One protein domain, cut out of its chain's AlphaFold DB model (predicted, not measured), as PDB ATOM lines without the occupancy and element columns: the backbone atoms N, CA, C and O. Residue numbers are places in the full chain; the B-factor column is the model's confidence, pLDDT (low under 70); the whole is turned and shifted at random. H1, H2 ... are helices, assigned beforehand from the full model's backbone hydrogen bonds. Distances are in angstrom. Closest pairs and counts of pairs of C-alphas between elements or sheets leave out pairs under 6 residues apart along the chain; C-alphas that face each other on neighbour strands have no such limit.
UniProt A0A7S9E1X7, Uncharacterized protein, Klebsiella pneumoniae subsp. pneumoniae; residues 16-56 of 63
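Overview. This is residues 16 to 56 of the 63 residues of an uncharacterized protein of Klebsiella pneumoniae subsp. pneumoniae (UniProt A0A7S9E1X7). One longer helix, H2, makes the base of an open frame, with a short helix at each end: H1 crosswise near its first half, H3 on its last part, and a gap between H1 and H3. Residues 50 to 55, of which residue 50 is the last of H3, stand free and stick out. The printed part has 41 residues with three named helices, in the order H1, H2, H3, and no named strand; its class is all helix. It is only just compact, close to loose, with a radius of gyration of the C-alphas of 10.8 A, and it is elongated, spanning 29 by 19 by 15 A.

Along the chain. Find C-alpha 16 at (140.132, 140.445, 175.102), where H1, residues 16 to 21, begins. Go on to C-alpha 26 at (132.868, 143.882, 180.980); from there H2 runs through residues 26 to 39, 20.1 A from first to last C-alpha. H3, residues 45 to 50, ends at C-alpha 50, at (129.419, 140.440, 166.025).

Arrangement. Look first at H1 and H2, which are close but not clearly touching; their closest C-alphas, those of Leu 18 and Arg 29, are 6.4 A apart. Their lines stand about perpendicular, at 82 degrees. Farther along, H2 touches H3 with residues 34 to 38 alone, the closest C-alphas being those of Ser 34 and Val 45, 6.2 A apart. These two run opposite ways at a steep tilt of 60 degrees. H1 and H3 are apart. In H1 and H2 every O i to N i+4 pair is within hydrogen-bond range; in H3, 1 of 2 is.

Size, cuts and confidence. The C-alphas of Val 23 and Glu 55 are the two farthest apart, at 30.1 A. Both links, H1 to H2 and H2 to H3, are tight, and the printed part has no cut. The mean pLDDT of the printed part is 93.4, and no printed residue is under 70.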
ATOM      1  N   GLU A  16     139.035 141.237 174.531       93.69
ATOM      2  CA  GLU A  16     140.132 140.445 175.102       93.69
ATOM      3  C   GLU A  16     141.421 141.270 175.212       93.69
ATOM      4  O   GLU A  16     142.115 141.212 176.228       93.69
ATOM      5  N   THR A  17     141.713 142.087 174.197       92.50
ATOM      6  CA  THR A  17     142.857 143.007 174.216       92.50
ATOM      7  C   THR A  17     142.698 144.025 175.345       92.50
ATOM      8  O   THR A  17     143.599 144.171 176.167       92.50
ATOM      9  N   LEU A  18     141.526 144.660 175.471       94.12
ATOM     10  CA  LEU A  18     141.262 145.587 176.578       94.12
ATOM     11  C   LEU A  18     141.341 144.896 177.941       94.12
ATOM     12  O   LEU A  18     141.899 145.451 178.874       94.12
ATOM     13  N   GLN A  19     140.834 143.668 178.058       94.44
ATOM     14  CA  GLN A  19     140.889 142.910 179.307       94.44
ATOM     15  C   GLN A  19     142.326 142.623 179.763       94.44
ATOM     16  O   GLN A  19     142.570 142.539 180.965       94.44
ATOM     17  N   ARG A  20     143.267 142.447 178.830       93.94
ATOM     18  CA  ARG A  20     144.678 142.191 179.153       93.94
ATOM     19  C   ARG A  20     145.444 143.442 179.571       93.94
ATOM     20  O   ARG A  20     146.422 143.317 180.300       93.94
ATOM     21  N   HIS A  21     145.036 144.614 179.092       92.62
ATOM     22  CA  HIS A  21     145.822 145.845 179.224       92.62
ATOM     23  C   HIS A  21     145.174 146.913 180.112       92.62
ATOM     24  O   HIS A  21     145.871 147.810 180.576       92.62
ATOM     25  N   GLU A  22     143.871 146.818 180.381       91.25
ATOM     26  CA  GLU A  22     143.120 147.807 181.152       91.25
ATOM     27  C   GLU A  22     142.290 147.135 182.260       91.25
ATOM     28  O   GLU A  22     141.682 146.077 182.071       91.25
ATOM     29  N   VAL A  23     142.208 147.779 183.430       90.75
ATOM     30  CA  VAL A  23     141.351 147.337 184.544       90.75
ATOM     31  C   VAL A  23     139.940 147.882 184.328       90.75
ATOM     32  O   VAL A  23     139.507 148.822 184.988       90.75
ATOM     33  N   LEU A  24     139.238 147.311 183.352       92.56
ATOM     34  CA  LEU A  24     137.862 147.672 183.009       92.56
ATOM     35  C   LEU A  24     136.904 146.512 183.266       92.56
ATOM     36  O   LEU A  24     137.208 145.358 182.950       92.56
ATOM     37  N   GLY A  25     135.702 146.817 183.751       93.50
ATOM     38  CA  GLY A  25     134.595 145.869 183.803       93.50
ATOM     39  C   GLY A  25     134.095 145.494 182.403       93.50
ATOM     40  O   GLY A  25     134.312 146.201 181.421       93.50
ATOM     41  N   ARG A  26     133.363 144.377 182.283       90.06
ATOM     42  CA  ARG A  26     132.868 143.882 180.980       90.06
ATOM     43  C   ARG A  26     132.058 144.930 180.203       90.06
ATOM     44  O   ARG A  26     132.231 145.074 178.997       90.06
ATOM     45  N   ARG A  27     131.177 145.664 180.892       92.94
ATOM     46  CA  ARG A  27     130.343 146.710 180.276       92.94
ATOM     47  C   ARG A  27     131.184 147.882 179.764       92.94
ATOM     48  O   ARG A  27     130.918 148.386 178.676       92.94
ATOM     49  N   GLU A  28     132.198 148.279 180.524       94.75
ATOM     50  CA  GLU A  28     133.108 149.366 180.159       94.75
ATOM     51  C   GLU A  28     133.964 148.981 178.959       94.75
ATOM     52  O   GLU A  28     134.044 149.756 178.011       94.75
ATOM     53  N   ARG A  29     134.505 147.752 178.930       94.56
ATOM     54  CA  ARG A  29     135.231 147.233 177.761       94.56
ATOM     55  C   ARG A  29     134.371 147.285 176.509       94.56
ATOM     56  O   ARG A  29     134.805 147.845 175.510       94.56
ATOM     57  N   ARG A  30     133.128 146.799 176.566       92.25
ATOM     58  CA  ARG A  30     132.223 146.845 175.407       92.25
ATOM     59  C   ARG A  30     131.958 148.279 174.931       92.25
ATOM     60  O   ARG A  30     132.020 148.550 173.734       92.25
ATOM     61  N   SER A  31     131.725 149.210 175.858       94.00
ATOM     62  CA  SER A  31     131.564 150.634 175.530       94.00
ATOM     63  C   SER A  31     132.832 151.226 174.903       94.00
ATOM     64  O   SER A  31     132.761 152.000 173.946       94.00
ATOM     65  N   ARG A  32     134.003 150.842 175.418       94.62
ATOM     66  CA  ARG A  32     135.310 151.289 174.939       94.62
ATOM     67  C   ARG A  32     135.601 150.771 173.534       94.62
ATOM     68  O   ARG A  32     135.971 151.576 172.685       94.62
ATOM     69  N   VAL A  33     135.354 149.488 173.257       94.38
ATOM     70  CA  VAL A  33     135.484 148.925 171.902       94.38
ATOM     71  C   VAL A  33     134.544 149.638 170.931       94.38
ATOM     72  O   VAL A  33     134.965 150.013 169.838       94.38
ATOM     73  N   SER A  34     133.291 149.880 171.329       93.56
ATOM     74  CA  SER A  34     132.331 150.596 170.481       93.56
ATOM     75  C   SER A  34     132.839 152.000 170.111       93.56
ATOM     76  O   SER A  34     132.857 152.374 168.939       93.56
ATOM     77  N   THR A  35     133.392 152.720 171.094       93.88
ATOM     78  CA  THR A  35     134.017 154.040 170.892       93.88
ATOM     79  C   THR A  35     135.243 153.973 169.973       93.88
ATOM     80  O   THR A  35     135.437 154.851 169.137       93.88
ATOM     81  N   MET A  36     136.080 152.936 170.102       91.88
ATOM     82  CA  MET A  36     137.255 152.748 169.241       91.88
ATOM     83  C   MET A  36     136.855 152.551 167.777       91.88
ATOM     84  O   MET A  36     137.441 153.182 166.900       91.88
ATOM     85  N   LEU A  37     135.838 151.723 167.516       91.62
ATOM     86  CA  LEU A  37     135.337 151.482 166.160       91.62
ATOM     87  C   LEU A  37     134.716 152.740 165.536       91.62
ATOM     88  O   LEU A  37     134.911 152.997 164.346       91.62
ATOM     89  N   ASP A  38     134.021 153.553 166.331       91.25
ATOM     90  CA  ASP A  38     133.479 154.834 165.871       91.25
ATOM     91  C   ASP A  38     134.590 155.846 165.531       91.25
ATOM     92  O   ASP A  38     134.555 156.488 164.478       91.25
ATOM     93  N   ALA A  39     135.655 155.910 166.342       91.94
ATOM     94  CA  ALA A  39     136.813 156.775 166.090       91.94
ATOM     95  C   ALA A  39     137.508 156.453 164.755       91.94
ATOM     96  O   ALA A  39     137.944 157.352 164.030       91.94
ATOM     97  N   VAL A  40     137.540 155.173 164.377       92.44
ATOM     98  CA  VAL A  40     138.010 154.723 163.062       92.44
ATOM     99  C   VAL A  40     136.867 154.614 162.051       92.44
ATOM    100  O   VAL A  40     136.948 153.811 161.135       92.44
ATOM    101  N   LYS A  41     135.808 155.427 162.175       92.25
ATOM    102  CA  LYS A  41     134.626 155.552 161.291       92.25
ATOM    103  C   LYS A  41     134.129 154.223 160.708       92.25
ATOM    104  O   LYS A  41     133.926 154.113 159.492       92.25
ATOM    105  N   ILE A  42     134.006 153.193 161.539       92.44
ATOM    106  CA  ILE A  42     133.368 151.930 161.171       92.44
ATOM    107  C   ILE A  42     131.864 152.095 161.391       92.44
ATOM    108  O   ILE A  42     131.397 152.263 162.511       92.44
ATOM    109  N   SER A  43     131.083 152.043 160.313       90.88
ATOM    110  CA  SER A  43     129.628 152.140 160.414       90.88
ATOM    111  C   SER A  43     129.003 150.846 160.943       90.88
ATOM    112  O   SER A  43     129.516 149.740 160.724       90.88
ATOM    113  N   HIS A  44     127.844 150.987 161.591       93.44
ATOM    114  CA  HIS A  44     127.076 149.885 162.183       93.44
ATOM    115  C   HIS A  44     127.870 149.089 163.230       93.44
ATOM    116  O   HIS A  44     127.865 147.860 163.204       93.44
ATOM    117  N   VAL A  45     128.544 149.796 164.141       93.12
ATOM    118  CA  VAL A  45     129.460 149.244 165.155       93.12
ATOM    119  C   VAL A  45     128.922 147.982 165.835       93.12
ATOM    120  O   VAL A  45     129.586 146.953 165.778       93.12
ATOM    121  N   GLU A  46     127.697 147.998 166.374       92.88
ATOM    122  CA  GLU A  46     127.107 146.818 167.037       92.88
ATOM    123  C   GLU A  46     127.038 145.583 166.128       92.88
ATOM    124  O   GLU A  46     127.309 144.470 166.575       92.88
ATOM    125  N   LYS A  47     126.746 145.770 164.835       95.12
ATOM    126  CA  LYS A  47     126.785 144.680 163.853       95.12
ATOM    127  C   LYS A  47     128.221 144.217 163.623       95.12
ATOM    128  O   LYS A  47     128.471 143.020 163.587       95.12
ATOM    129  N   ARG A  48     129.170 145.146 163.476       94.69
ATOM    130  CA  ARG A  48     130.582 144.821 163.197       94.69
ATOM    131  C   ARG A  48     131.251 144.086 164.348       94.69
ATOM    132  O   ARG A  48     132.046 143.193 164.096       94.69
ATOM    133  N   LEU A  49     130.878 144.397 165.585       94.50
ATOM    134  CA  LEU A  49     131.349 143.685 166.774       94.50
ATOM    135  C   LEU A  49     130.999 142.195 166.749       94.50
ATOM    136  O   LEU A  49     131.760 141.389 167.273       94.50
ATOM    137  N   GLN A  50     129.875 141.828 166.132       96.12
ATOM    138  CA  GLN A  50     129.419 140.440 166.025       96.12
ATOM    139  C   GLN A  50     129.981 139.710 164.801       96.12
ATOM    140  O   GLN A  50     129.819 138.500 164.697       96.12
ATOM    141  N   GLN A  51     130.629 140.427 163.883       96.19
ATOM    142  CA  GLN A  51     131.169 139.840 162.667       96.19
ATOM    143  C   GLN A  51     132.536 139.207 162.893       96.19
ATOM    144  O   GLN A  51     133.334 139.658 163.716       96.19
ATOM    145  N   TYR A  52     132.827 138.190 162.097       96.00
ATOM    146  CA  TYR A  52     134.151 137.620 161.940       96.00
ATOM    147  C   TYR A  52     134.988 138.440 160.947       96.00
ATOM    148  O   TYR A  52     134.445 139.124 160.074       96.00
ATOM    149  N   PRO A  53     136.329 138.344 161.002       95.00
ATOM    150  CA  PRO A  53     137.206 139.115 160.122       95.00
ATOM    151  C   PRO A  53     136.924 138.930 158.626       95.00
ATOM    152  O   PRO A  53     137.060 139.875 157.854       95.00
ATOM    153  N   HIS A  54     136.517 137.732 158.201       94.19
ATOM    154  CA  HIS A  54     136.227 137.438 156.793       94.19
ATOM    155  C   HIS A  54     134.938 138.106 156.280       94.19
ATOM    156  O   HIS A  54     134.760 138.225 155.072       94.19
ATOM    157  N   GLU A  55     134.072 138.589 157.173       95.38
ATOM    158  CA  GLU A  55     132.843 139.315 156.829       95.38
ATOM    159  C   GLU A  55     133.061 140.834 156.697       95.38
ATOM    160  O   GLU A  55     132.136 141.585 156.366       95.38
ATOM    161  N   LEU A  56     134.281 141.307 156.975       92.94
ATOM    162  CA  LEU A  56     134.687 142.699 156.822       92.94
ATOM    163  C   LEU A  56     135.379 142.931 155.474       92.94
ATOM    164  O   LEU A  56     136.185 142.121 155.000       92.94
TER     165      LEU A  56